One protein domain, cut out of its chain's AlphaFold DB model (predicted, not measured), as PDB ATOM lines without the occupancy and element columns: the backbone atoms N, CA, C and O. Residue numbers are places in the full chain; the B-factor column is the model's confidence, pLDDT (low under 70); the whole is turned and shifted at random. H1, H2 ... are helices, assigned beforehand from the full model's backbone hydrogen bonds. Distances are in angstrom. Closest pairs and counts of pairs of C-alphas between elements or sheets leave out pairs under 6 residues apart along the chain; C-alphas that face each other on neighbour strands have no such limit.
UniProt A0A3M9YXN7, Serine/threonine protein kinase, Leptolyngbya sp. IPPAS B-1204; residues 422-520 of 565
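Overview. This is residues 422 to 520 of the 565 residues of the protein "Serine/threonine protein kinase" of Leptolyngbya sp. IPPAS B-1204 (UniProt A0A3M9YXN7). A long helix, H2, is the spine of an elongated helical body: H1 folds back along it as a hairpin, while H3 and then H4 follow each other along another side of it, H3 on its later residues 468 to 476. An 18-residue stretch with no named element, residues 422 to 439, loops along the outside before H1. The printed part has 99 residues with four named helices, H1 to H4 in chain order, and no named strand; the class is all helix. It is compact, with a radius of gyration of the C-alphas of 14.0 A, and spans 48 by 25 by 18 A.

Along the chain. H1, residues 440 to 454, begins at C-alpha 440 (261.103, 300.437, 304.733) and is 21.0 A long. H2, residues 458 to 478, is 30.2 A long. H3 is residues 486 to 495. H4, residues 498 to 512, is 21.4 A long and ends at C-alpha 512 (271.926, 316.166, 281.344).

Arrangement. H2 is the hub and touches the other three helices. H1 and H2 form a hairpin at a shallow tilt of 22 degrees, closest at the C-alphas of Gly 449 and Ala 461, 4.2 A apart. H2 and H3 are a hairpin too, at a steep tilt of 40 degrees; their closest C-alphas, Ala 472 and Ala 491, are 4.4 A apart. H4 touches H2 at a steep tilt of 44 degrees, opposite ways, with the C-alphas of Tyr 458 and Ala 507 closest at 4.7 A. H4 also touches H1, closest at the C-alphas of Lys 446 and Val 500, 6.6 A apart. H1, H2 and H4 form an up and down bundle, each running against the one before. H3 is close to H4 but not clearly touching, the C-alphas of Ala 494 and Val 500 being closest at 7.3 A. In H1, H2, H3 and H4 every O i to N i+4 pair is within hydrogen-bond range.

Size, cuts and confidence. The C-alphas farthest apart, Asn 481 and Gly 516, are 47.8 A apart. The printed part has no cut, and no link between helices is long. Mean pLDDT of the printed part is 76.5; it is under 70 at residues 422 to 434, 502, 505 to 506 and 509 to 520.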
ATOM      1  N   GLU A 422     288.284 307.983 299.186       51.41
ATOM      2  CA  GLU A 422     287.811 306.768 298.502       51.41
ATOM      3  C   GLU A 422     286.523 306.143 299.081       51.41
ATOM      4  O   GLU A 422     285.901 305.284 298.448       51.41
ATOM      5  N   ASN A 423     286.106 306.548 300.282       54.66
ATOM      6  CA  ASN A 423     284.865 306.115 300.932       54.66
ATOM      7  C   ASN A 423     283.728 307.145 300.804       54.66
ATOM      8  O   ASN A 423     282.605 306.883 301.243       54.66
ATOM      9  N   LEU A 424     284.011 308.293 300.182       52.03
ATOM     10  CA  LEU A 424     283.083 309.410 299.973       52.03
ATOM     11  C   LEU A 424     282.828 309.700 298.483       52.03
ATOM     12  O   LEU A 424     281.927 310.464 298.137       52.03
ATOM     13  N   ILE A 425     283.591 309.060 297.595       51.06
ATOM     14  CA  ILE A 425     283.459 309.149 296.139       51.06
ATOM     15  C   ILE A 425     282.778 307.878 295.632       51.06
ATOM     16  O   ILE A 425     283.260 306.770 295.860       51.06
ATOM     17  N   SER A 426     281.656 308.020 294.924       57.97
ATOM     18  CA  SER A 426     280.977 306.880 294.302       57.97
ATOM     19  C   SER A 426     280.237 307.277 293.029       57.97
ATOM     20  O   SER A 426     279.536 308.288 292.971       57.97
ATOM     21  N   ALA A 427     280.360 306.421 292.016       54.28
ATOM     22  CA  ALA A 427     279.651 306.489 290.742       54.28
ATOM     23  C   ALA A 427     278.192 305.989 290.824       54.28
ATOM     24  O   ALA A 427     277.514 305.937 289.798       54.28
ATOM     25  N   GLY A 428     277.720 305.603 292.017       58.06
ATOM     26  CA  GLY A 428     276.506 304.797 292.202       58.06
ATOM     27  C   GLY A 428     276.802 303.328 292.534       58.06
ATOM     28  O   GLY A 428     275.899 302.575 292.880       58.06
ATOM     29  N   GLU A 429     278.070 302.916 292.462       58.66
ATOM     30  CA  GLU A 429     278.481 301.506 292.490       58.66
ATOM     31  C   GLU A 429     278.873 301.007 293.891       58.66
ATOM     32  O   GLU A 429     278.655 299.837 294.206       58.66
ATOM     33  N   LYS A 430     279.387 301.894 294.757       67.06
ATOM     34  CA  LYS A 430     279.915 301.562 296.096       67.06
ATOM     35  C   LYS A 430     279.142 302.270 297.206       67.06
ATOM     36  O   LYS A 430     278.820 303.444 297.072       67.06
ATOM     37  N   GLN A 431     278.888 301.590 298.325       67.75
ATOM     38  CA  GLN A 431     278.270 302.213 299.499       67.75
ATOM     39  C   GLN A 431     279.092 303.411 300.001       67.75
ATOM     40  O   GLN A 431     280.310 303.319 300.143       67.75
ATOM     41  N   ILE A 432     278.415 304.532 300.261       65.50
ATOM     42  CA  ILE A 432     279.043 305.760 300.761       65.50
ATOM     43  C   ILE A 432     279.052 305.724 302.292       65.50
ATOM     44  O   ILE A 432     278.039 305.383 302.912       65.50
ATOM     45  N   ALA A 433     280.185 306.087 302.900       61.19
ATOM     46  CA  ALA A 433     280.323 306.156 304.351       61.19
ATOM     47  C   ALA A 433     279.246 307.056 304.983       61.19
ATOM     48  O   ALA A 433     278.901 308.111 304.451       61.19
ATOM     49  N   GLY A 434     278.699 306.627 306.124       62.16
ATOM     50  CA  GLY A 434     277.663 307.367 306.849       62.16
ATOM     51  C   GLY A 434     276.231 307.178 306.343       62.16
ATOM     52  O   GLY A 434     275.306 307.704 306.957       62.16
ATOM     53  N   SER A 435     276.028 306.410 305.270       71.88
ATOM     54  CA  SER A 435     274.698 305.972 304.854       71.88
ATOM     55  C   SER A 435     274.240 304.761 305.667       71.88
ATOM     56  O   SER A 435     274.961 303.768 305.774       71.88
ATOM     57  N   GLN A 436     273.044 304.859 306.245       73.75
ATOM     58  CA  GLN A 436     272.432 303.833 307.093       73.75
ATOM     59  C   GLN A 436     271.168 303.272 306.419       73.75
ATOM     60  O   GLN A 436     270.613 303.937 305.536       73.75
ATOM     61  N   PRO A 437     270.696 302.075 306.816       82.75
ATOM     62  CA  PRO A 437     269.391 301.582 306.395       82.75
ATOM     63  C   PRO A 437     268.289 302.564 306.807       82.75
ATOM     64  O   PRO A 437     268.207 302.973 307.968       82.75
ATOM     65  N   LEU A 438     267.456 302.961 305.851       87.94
ATOM     66  CA  LEU A 438     266.309 303.831 306.084       87.94
ATOM     67  C   LEU A 438     265.075 303.010 306.484       87.94
ATOM     68  O   LEU A 438     265.057 301.782 306.413       87.94
ATOM     69  N   SER A 439     264.003 303.688 306.902       88.00
ATOM     70  CA  SER A 439     262.713 303.018 307.100       88.00
ATOM     71  C   SER A 439     262.195 302.431 305.784       88.00
ATOM     72  O   SER A 439     262.387 303.038 304.732       88.00
ATOM     73  N   ASN A 440     261.478 301.307 305.859       79.38
ATOM     74  CA  ASN A 440     261.103 300.437 304.733       79.38
ATOM     75  C   ASN A 440     260.683 301.150 303.434       79.38
ATOM     76  O   ASN A 440     261.149 300.776 302.361       79.38
ATOM     77  N   GLU A 441     259.832 302.175 303.505       89.31
ATOM     78  CA  GLU A 441     259.397 302.941 302.326       89.31
ATOM     79  C   GLU A 441     260.561 303.695 301.650       89.31
ATOM     80  O   GLU A 441     260.764 303.582 300.440       89.31
ATOM     81  N   TYR A 442     261.378 304.406 302.430       90.94
ATOM     82  CA  TYR A 442     262.540 305.141 301.924       90.94
ATOM     83  C   TYR A 442     263.666 304.210 301.483       90.94
ATOM     84  O   TYR A 442     264.321 304.491 300.484       90.94
ATOM     85  N   GLU A 443     263.879 303.098 302.189       91.94
ATOM     86  CA  GLU A 443     264.910 302.126 301.820       91.94
ATOM     87  C   GLU A 443     264.558 301.426 300.506       91.94
ATOM     88  O   GLU A 443     265.418 301.274 299.642       91.94
ATOM     89  N   THR A 444     263.283 301.092 300.291       92.31
ATOM     90  CA  THR A 444     262.820 300.491 299.030       92.31
ATOM     91  C   THR A 444     263.090 301.421 297.849       92.31
ATOM     92  O   THR A 444     263.715 301.014 296.870       92.31
ATOM     93  N   LEU A 445     262.690 302.692 297.956       91.81
ATOM     94  CA  LEU A 445     262.939 303.695 296.915       91.81
ATOM     95  C   LEU A 445     264.439 303.963 296.719       91.81
ATOM     96  O   LEU A 445     264.891 304.183 295.596       91.81
ATOM     97  N   LYS A 446     265.225 303.934 297.800       91.69
ATOM     98  CA  LYS A 446     266.679 304.124 297.749       91.69
ATOM     99  C   LYS A 446     267.343 302.993 296.971       91.69
ATOM    100  O   LYS A 446     268.135 303.274 296.075       91.69
ATOM    101  N   GLN A 447     266.991 301.740 297.255       92.31
ATOM    102  CA  GLN A 447     267.516 300.586 296.523       92.31
ATOM    103  C   GLN A 447     267.070 300.593 295.055       92.31
ATOM    104  O   GLN A 447     267.887 300.332 294.174       92.31
ATOM    105  N   GLN A 448     265.823 300.984 294.771       92.31
ATOM    106  CA  GLN A 448     265.348 301.178 293.396       92.31
ATOM    107  C   GLN A 448     266.175 302.237 292.654       92.31
ATOM    108  O   GLN A 448     266.661 301.968 291.559       92.31
ATOM    109  N   GLY A 449     266.406 303.407 293.257       89.44
ATOM    110  CA  GLY A 449     267.212 304.467 292.648       89.44
ATOM    111  C   GLY A 449     268.669 304.060 292.405       89.44
ATOM    112  O   GLY A 449     269.244 304.405 291.372       89.44
ATOM    113  N   ILE A 450     269.263 303.290 293.327       88.06
ATOM    114  CA  ILE A 450     270.617 302.730 293.179       88.06
ATOM    115  C   ILE A 450     270.673 301.746 292.010       88.06
ATOM    116  O   ILE A 450     271.598 301.804 291.202       88.06
ATOM    117  N   GLU A 451     269.684 300.864 291.895       90.44
ATOM    118  CA  GLU A 451     269.636 299.883 290.815       90.44
ATOM    119  C   GLU A 451     269.440 300.553 289.449       90.44
ATOM    120  O   GLU A 451     270.159 300.249 288.499       90.44
ATOM    121  N   GLN A 452     268.562 301.556 289.359       89.00
ATOM    122  CA  GLN A 452     268.389 302.341 288.132       89.00
ATOM    123  C   GLN A 452     269.666 303.103 287.744       89.00
ATOM    124  O   GLN A 452     269.980 303.215 286.561       89.00
ATOM    125  N   LEU A 453     270.450 303.584 288.719       81.06
ATOM    126  CA  LEU A 453     271.763 304.182 288.455       81.06
ATOM    127  C   LEU A 453     272.753 303.184 287.850       81.06
ATOM    128  O   LEU A 453     273.494 303.559 286.942       81.06
ATOM    129  N   ARG A 454     272.773 301.941 288.351       82.38
ATOM    130  CA  ARG A 454     273.634 300.863 287.832       82.38
ATOM    131  C   ARG A 454     273.251 300.448 286.420       82.38
ATOM    132  O   ARG A 454     274.124 300.140 285.623       82.38
ATOM    133  N   GLN A 455     271.960 300.488 286.111       85.69
ATOM    134  CA  GLN A 455     271.424 300.210 284.777       85.69
ATOM    135  C   GLN A 455     271.540 301.408 283.821       85.69
ATOM    136  O   GLN A 455     270.978 301.379 282.730       85.69
ATOM    137  N   GLU A 456     272.222 302.482 284.237       82.50
ATOM    138  CA  GLU A 456     272.362 303.742 283.495       82.50
ATOM    139  C   GLU A 456     271.030 304.426 283.129       82.50
ATOM    140  O   GLU A 456     270.983 305.362 282.329       82.50
ATOM    141  N   ASN A 457     269.934 304.033 283.780       87.25
ATOM    142  CA  ASN A 457     268.631 304.662 283.636       87.25
ATOM    143  C   ASN A 457     268.532 305.881 284.561       87.25
ATOM    144  O   ASN A 457     267.853 305.894 285.593       87.25
ATOM    145  N   TYR A 458     269.255 306.933 284.185       85.56
ATOM    146  CA  TYR A 458     269.429 308.119 285.021       85.56
ATOM    147  C   TYR A 458     268.125 308.880 285.288       85.56
ATOM    148  O   TYR A 458     268.003 309.513 286.335       85.56
ATOM    149  N   ARG A 459     267.138 308.793 284.386       86.44
ATOM    150  CA  ARG A 459     265.812 309.394 284.590       86.44
ATOM    151  C   ARG A 459     265.052 308.679 285.707       86.44
ATOM    152  O   ARG A 459     264.665 309.330 286.671       86.44
ATOM    153  N   ALA A 460     264.921 307.355 285.626       88.25
ATOM    154  CA  ALA A 460     264.230 306.581 286.658       88.25
ATOM    155  C   ALA A 460     264.949 306.672 288.014       88.25
ATOM    156  O   ALA A 460     264.312 306.817 289.054       88.25
ATOM    157  N   ALA A 461     266.285 306.683 288.011       86.31
ATOM    158  CA  ALA A 461     267.059 306.903 289.226       86.31
ATOM    159  C   ALA A 461     266.784 308.274 289.864       86.31
ATOM    160  O   ALA A 461     266.575 308.371 291.075       86.31
ATOM    161  N   GLN A 462     266.775 309.340 289.056       87.25
ATOM    162  CA  GLN A 462     266.469 310.690 289.524       87.25
ATOM    163  C   GLN A 462     265.060 310.763 290.123       87.25
ATOM    164  O   GLN A 462     264.883 311.383 291.175       87.25
ATOM    165  N   GLU A 463     264.079 310.128 289.485       90.12
ATOM    166  CA  GLU A 463     262.698 310.061 289.965       90.12
ATOM    167  C   GLU A 463     262.619 309.379 291.336       90.12
ATOM    168  O   GLU A 463     262.076 309.974 292.270       90.12
ATOM    169  N   SER A 464     263.254 308.214 291.514       90.56
ATOM    170  CA  SER A 464     263.275 307.503 292.801       90.56
ATOM    171  C   SER A 464     263.880 308.345 293.932       90.56
ATOM    172  O   SER A 464     263.273 308.484 294.996       90.56
ATOM    173  N   PHE A 465     265.043 308.978 293.722       88.38
ATOM    174  CA  PHE A 465     265.665 309.814 294.761       88.38
ATOM    175  C   PHE A 465     264.883 311.108 295.033       88.38
ATOM    176  O   PHE A 465     264.808 311.563 296.178       88.38
ATOM    177  N   SER A 466     264.263 311.693 294.006       83.94
ATOM    178  CA  SER A 466     263.409 312.879 294.160       83.94
ATOM    179  C   SER A 466     262.142 312.553 294.950       83.94
ATOM    180  O   SER A 466     261.741 313.335 295.814       83.94
ATOM    181  N   GLN A 467     261.563 311.371 294.724       91.00
ATOM    182  CA  GLN A 467     260.397 310.877 295.447       91.00
ATOM    183  C   GLN A 467     260.692 310.687 296.940       91.00
ATOM    184  O   GLN A 467     259.916 311.170 297.765       91.00
ATOM    185  N   ILE A 468     261.844 310.106 297.303       87.69
ATOM    186  CA  ILE A 468     262.289 310.006 298.709       87.69
ATOM    187  C   ILE A 468     262.327 311.390 299.357       87.69
ATOM    188  O   ILE A 468     261.766 311.595 300.433       87.69
ATOM    189  N   ARG A 469     262.957 312.369 298.695       84.50
ATOM    190  CA  ARG A 469     263.096 313.728 299.242       84.50
ATOM    191  C   ARG A 469     261.774 314.483 299.326       84.50
ATOM    192  O   ARG A 469     261.669 315.387 300.155       84.50
ATOM    193  N   LYS A 470     260.805 314.178 298.460       85.94
ATOM    194  CA  LYS A 470     259.457 314.751 298.505       85.94
ATOM    195  C   LYS A 470     258.680 314.186 299.696       85.94
ATOM    196  O   LYS A 470     258.339 314.948 300.596       85.94
ATOM    197  N   LEU A 471     258.540 312.860 299.764       88.44
ATOM    198  CA  LEU A 471     257.849 312.152 300.851       88.44
ATOM    199  C   LEU A 471     258.438 312.492 302.225       88.44
ATOM    200  O   LEU A 471     257.711 312.716 303.189       88.44
ATOM    201  N   ALA A 472     259.766 312.545 302.333       83.62
ATOM    202  CA  ALA A 472     260.432 312.871 303.588       83.62
ATOM    203  C   ALA A 472     260.246 314.343 304.000       83.62
ATOM    204  O   ALA A 472     260.156 314.632 305.189       83.62
ATOM    205  N   ARG A 473     260.138 315.287 303.055       80.56
ATOM    206  CA  ARG A 473     259.827 316.689 303.384       80.56
ATOM    207  C   ARG A 473     258.392 316.848 303.860       80.56
ATOM    208  O   ARG A 473     258.192 317.361 304.953       80.56
ATOM    209  N   GLU A 474     257.436 316.310 303.109       85.19
ATOM    210  CA  GLU A 474     256.014 316.339 303.475       85.19
ATOM    211  C   GLU A 474     255.788 315.732 304.868       85.19
ATOM    212  O   GLU A 474     255.100 316.316 305.705       85.19
ATOM    213  N   ARG A 475     256.441 314.600 305.164       86.25
ATOM    214  CA  ARG A 475     256.302 313.912 306.451       86.25
ATOM    215  C   ARG A 475     257.012 314.613 307.608       86.25
ATOM    216  O   ARG A 475     256.484 314.624 308.717       86.25
ATOM    217  N   ARG A 476     258.181 315.216 307.368       86.88
ATOM    218  CA  ARG A 476     258.860 316.066 308.359       86.88
ATOM    219  C   ARG A 476     258.001 317.285 308.690       86.88
ATOM    220  O   ARG A 476     257.828 317.587 309.865       86.88
ATOM    221  N   ASP A 477     257.466 317.949 307.670       80.62
ATOM    222  CA  ASP A 477     256.732 319.206 307.813       80.62
ATOM    223  C   ASP A 477     255.379 318.983 308.506       80.62
ATOM    224  O   ASP A 477     255.029 319.714 309.431       80.62
ATOM    225  N   ALA A 478     254.679 317.891 308.182       83.12
ATOM    226  CA  ALA A 478     253.460 317.480 308.883       83.12
ATOM    227  C   ALA A 478     253.679 317.163 310.378       83.12
ATOM    228  O   ALA A 478     252.742 317.236 311.172       83.12
ATOM    229  N   LEU A 479     254.908 316.812 310.775       81.75
ATOM    230  CA  LEU A 479     255.260 316.376 312.130       81.75
ATOM    231  C   LEU A 479     256.240 317.328 312.839       81.75
ATOM    232  O   LEU A 479     256.859 316.936 313.827       81.75
ATOM    233  N   LEU A 480     256.362 318.584 312.388       71.94
ATOM    234  CA  LEU A 480     257.281 319.589 312.957       71.94
ATOM    235  C   LEU A 480     257.129 319.776 314.477       71.94
ATOM    236  O   LEU A 480     258.118 319.979 315.177       71.94
ATOM    237  N   ASN A 481     255.908 319.634 314.998       73.56
ATOM    238  CA  ASN A 481     255.603 319.761 316.429       73.56
ATOM    239  C   ASN A 481     255.768 318.444 317.215       73.56
ATOM    240  O   ASN A 481     255.531 318.408 318.420       73.56
ATOM    241  N   GLN A 482     256.160 317.353 316.549       81.38
ATOM    242  CA  GLN A 482     256.299 316.005 317.107       81.38
ATOM    243  C   GLN A 482     257.684 315.430 316.778       81.38
ATOM    244  O   GLN A 482     257.828 314.340 316.229       81.38
ATOM    245  N   THR A 483     258.736 316.167 317.136       72.50
ATOM    246  CA  THR A 483     260.131 315.855 316.765       72.50
ATOM    247  C   THR A 483     260.673 314.536 317.335       72.50
ATOM    248  O   THR A 483     261.714 314.030 316.904       72.50
ATOM    249  N   THR A 484     259.975 313.950 318.307       81.19
ATOM    250  CA  THR A 484     260.292 312.645 318.896       81.19
ATOM    251  C   THR A 484     259.628 311.473 318.173       81.19
ATOM    252  O   THR A 484     260.043 310.338 318.412       81.19
ATOM    253  N   ALA A 485     258.657 311.721 317.284       83.88
ATOM    254  CA  ALA A 485     257.932 310.681 316.559       83.88
ATOM    255  C   ALA A 485     258.880 309.849 315.666       83.88
ATOM    256  O   ALA A 485     259.734 310.427 314.976       83.88
ATOM    257  N   PRO A 486     258.751 308.506 315.639       86.62
ATOM    258  CA  PRO A 486     259.559 307.639 314.779       86.62
ATOM    259  C   PRO A 486     259.514 308.047 313.302       86.62
ATOM    260  O   PRO A 486     260.542 308.048 312.628       86.62
ATOM    261  N   GLU A 487     258.349 308.465 312.817       84.62
ATOM    262  CA  GLU A 487     258.112 308.901 311.442       84.62
ATOM    263  C   GLU A 487     258.839 310.210 311.118       84.62
ATOM    264  O   GLU A 487     259.418 310.342 310.040       84.62
ATOM    265  N   TYR A 488     258.867 311.159 312.062       81.75
ATOM    266  CA  TYR A 488     259.629 312.400 311.919       81.75
ATOM    267  C   TYR A 488     261.132 312.105 311.848       81.75
ATOM    268  O   TYR A 488     261.838 312.613 310.977       81.75
ATOM    269  N   ARG A 489     261.631 311.228 312.729       81.50
ATOM    270  CA  ARG A 489     263.046 310.825 312.739       81.50
ATOM    271  C   ARG A 489     263.442 310.084 311.463       81.50
ATOM    272  O   ARG A 489     264.508 310.361 310.922       81.50
ATOM    273  N   ALA A 490     262.583 309.198 310.960       84.44
ATOM    274  CA  ALA A 490     262.797 308.486 309.703       84.44
ATOM    275  C   ALA A 490     262.853 309.441 308.499       84.44
ATOM    276  O   ALA A 490     263.739 309.319 307.654       84.44
ATOM    277  N   ALA A 491     261.964 310.436 308.458       81.06
ATOM    278  CA  ALA A 491     261.955 311.469 307.429       81.06
ATOM    279  C   ALA A 491     263.229 312.335 307.461       81.06
ATOM    280  O   ALA A 491     263.867 312.568 306.431       81.06
ATOM    281  N   VAL A 492     263.663 312.764 308.650       76.50
ATOM    282  CA  VAL A 492     264.921 313.508 308.815       76.50
ATOM    283  C   VAL A 492     266.130 312.659 308.410       76.50
ATOM    284  O   VAL A 492     267.019 313.173 307.730       76.50
ATOM    285  N   ALA A 493     266.152 311.372 308.766       78.44
ATOM    286  CA  ALA A 493     267.216 310.447 308.380       78.44
ATOM    287  C   ALA A 493     267.297 310.264 306.856       78.44
ATOM    288  O   ALA A 493     268.388 310.323 306.299       78.44
ATOM    289  N   ALA A 494     266.158 310.138 306.167       80.31
ATOM    290  CA  ALA A 494     266.117 310.026 304.708       80.31
ATOM    291  C   ALA A 494     266.613 311.296 303.995       80.31
ATOM    292  O   ALA A 494     267.314 311.208 302.990       80.31
ATOM    293  N   LEU A 495     266.302 312.487 304.526       75.12
ATOM    294  CA  LEU A 495     266.797 313.761 303.983       75.12
ATOM    295  C   LEU A 495     268.291 313.984 304.222       75.12
ATOM    296  O   LEU A 495     268.910 314.756 303.492       75.12
ATOM    297  N   GLN A 496     268.848 313.337 305.243       74.25
ATOM    298  CA  GLN A 496     270.263 313.398 305.592       74.25
ATOM    299  C   GLN A 496     271.048 312.204 305.042       74.25
ATOM    300  O   GLN A 496     272.246 312.128 305.275       74.25
ATOM    301  N   ASP A 497     270.436 311.273 304.311       79.06
ATOM    302  CA  ASP A 497     271.164 310.106 303.820       79.06
ATOM    303  C   ASP A 497     272.151 310.489 302.695       79.06
ATOM    304  O   ASP A 497     271.733 311.011 301.652       79.06
ATOM    305  N   PRO A 498     273.460 310.216 302.866       71.88
ATOM    306  CA  PRO A 498     274.487 310.495 301.865       71.88
ATOM    307  C   PRO A 498     274.192 309.930 300.480       71.88
ATOM    308  O   PRO A 498     274.392 310.616 299.478       71.88
ATOM    309  N   GLN A 499     273.703 308.689 300.404       79.69
ATOM    310  CA  GLN A 499     273.429 308.051 299.123       79.69
ATOM    311  C   GLN A 499     272.236 308.717 298.447       79.69
ATOM    312  O   GLN A 499     272.358 309.074 297.284       79.69
ATOM    313  N   VAL A 500     271.138 308.997 299.157       80.56
ATOM    314  CA  VAL A 500     269.987 309.725 298.583       80.56
ATOM    315  C   VAL A 500     270.411 311.076 297.988       80.56
ATOM    316  O   VAL A 500     269.984 311.434 296.889       80.56
ATOM    317  N   MET A 501     271.281 311.822 298.674       70.19
ATOM    318  CA  MET A 501     271.743 313.135 298.208       70.19
ATOM    319  C   MET A 501     272.718 313.048 297.024       70.19
ATOM    320  O   MET A 501     272.530 313.726 296.008       70.19
ATOM    321  N   ILE A 502     273.760 312.225 297.146       69.94
ATOM    322  CA  ILE A 502     274.854 312.150 296.167       69.94
ATOM    323  C   ILE A 502     274.390 311.425 294.908       69.94
ATOM    324  O   ILE A 502     274.650 311.876 293.794       69.94
ATOM    325  N   TYR A 503     273.645 310.334 295.060       79.81
ATOM    326  CA  TYR A 503     273.172 309.545 293.930       79.81
ATOM    327  C   TYR A 503     272.064 310.246 293.154       79.81
ATOM    328  O   TYR A 503     272.098 310.230 291.926       79.81
ATOM    329  N   GLY A 504     271.162 310.967 293.830       76.50
ATOM    330  CA  GLY A 504     270.199 311.838 293.150       76.50
ATOM    331  C   GLY A 504     270.881 312.943 292.332       76.50
ATOM    332  O   GLY A 504     270.485 313.225 291.195       76.50
ATOM    333  N   SER A 505     271.956 313.526 292.869       68.81
ATOM    334  CA  SER A 505     272.757 314.537 292.164       68.81
ATOM    335  C   SER A 505     273.497 313.939 290.961       68.81
ATOM    336  O   SER A 505     273.464 314.516 289.874       68.81
ATOM    337  N   ASN A 506     274.082 312.747 291.115       69.50
ATOM    338  CA  ASN A 506     274.739 312.011 290.032       69.50
ATOM    339  C   ASN A 506     273.766 311.614 288.917       69.50
ATOM    340  O   ASN A 506     274.083 311.809 287.746       69.50
ATOM    341  N   ALA A 507     272.580 311.104 289.258       73.81
ATOM    342  CA  ALA A 507     271.542 310.770 288.284       73.81
ATOM    343  C   ALA A 507     271.138 312.009 287.467       73.81
ATOM    344  O   ALA A 507     271.130 311.980 286.237       73.81
ATOM    345  N   THR A 508     270.916 313.140 288.143       71.25
ATOM    346  CA  THR A 508     270.587 314.420 287.494       71.25
ATOM    347  C   THR A 508     271.706 314.904 286.567       71.25
ATOM    348  O   THR A 508     271.442 315.338 285.444       71.25
ATOM    349  N   ALA A 509     272.961 314.832 287.019       62.97
ATOM    350  CA  ALA A 509     274.114 315.253 286.232       62.97
ATOM    351  C   ALA A 509     274.294 314.384 284.977       62.97
ATOM    352  O   ALA A 509     274.490 314.916 283.886       62.97
ATOM    353  N   ARG A 510     274.162 313.057 285.111       68.69
ATOM    354  CA  ARG A 510     274.316 312.108 283.998       68.69
ATOM    355  C   ARG A 510     273.173 312.180 282.985       68.69
ATOM    356  O   ARG A 510     273.437 312.101 281.789       68.69
ATOM    357  N   LEU A 511     271.937 312.433 283.429       68.44
ATOM    358  CA  LEU A 511     270.794 312.659 282.535       68.44
ATOM    359  C   LEU A 511     271.003 313.877 281.615       68.44
ATOM    360  O   LEU A 511     270.635 313.839 280.446       68.44
ATOM    361  N   ARG A 512     271.624 314.949 282.123       61.03
ATOM    362  CA  ARG A 512     271.926 316.166 281.344       61.03
ATOM    363  C   ARG A 512     273.098 315.989 280.369       61.03
ATOM    364  O   ARG A 512     273.207 316.754 279.418       61.03
ATOM    365  N   HIS A 513     273.964 314.997 280.598       60.97
ATOM    366  CA  HIS A 513     275.267 314.850 279.932       60.97
ATOM    367  C   HIS A 513     275.389 313.690 278.936       60.97
ATOM    368  O   HIS A 513     276.480 313.475 278.402       60.97
ATOM    369  N   GLN A 514     274.295 313.010 278.574       54.09
ATOM    370  CA  GLN A 514     274.275 312.053 277.448       54.09
ATOM    371  C   GLN A 514     274.706 312.667 276.084       54.09
ATOM    372  O   GLN A 514     274.776 311.951 275.090       54.09
ATOM    373  N   GLN A 515     275.068 313.958 276.033       51.84
ATOM    374  CA  GLN A 515     275.676 314.660 274.893       51.84
ATOM    375  C   GLN A 515     277.208 314.880 274.975       51.84
ATOM    376  O   GLN A 515     277.721 315.729 274.250       51.84
ATOM    377  N   GLY A 516     277.979 314.139 275.791       51.50
ATOM    378  CA  GLY A 516     279.378 313.906 275.388       51.50
ATOM    379  C   GLY A 516     280.486 313.651 276.407       51.50
ATOM    380  O   GLY A 516     281.519 313.196 275.936       51.50
ATOM    381  N   GLN A 517     280.356 313.866 277.727       53.16
ATOM    382  CA  GLN A 517     281.380 313.448 278.724       53.16
ATOM    383  C   GLN A 517     280.802 313.286 280.150       53.16
ATOM    384  O   GLN A 517     279.918 314.060 280.525       53.16
ATOM    385  N   PRO A 518     281.297 312.325 280.965       50.09
ATOM    386  CA  PRO A 518     280.784 312.077 282.315       50.09
ATOM    387  C   PRO A 518     281.196 313.173 283.315       50.09
ATOM    388  O   PRO A 518     282.376 313.510 283.431       50.09
ATOM    389  N   ILE A 519     280.219 313.687 284.074       51.59
ATOM    390  CA  ILE A 519     280.429 314.533 285.260       51.59
ATOM    391  C   ILE A 519     280.428 313.659 286.518       51.59
ATOM    392  O   ILE A 519     279.552 312.809 286.696       51.59
ATOM    393  N   TYR A 520     281.386 313.908 287.405       53.03
ATOM    394  CA  TYR A 520     281.522 313.285 288.716       53.03
ATOM    395  C   TYR A 520     281.044 314.247 289.803       53.03
ATOM    396  O   TYR A 520     281.398 315.421 289.764       53.03
TER     397      TYR A 520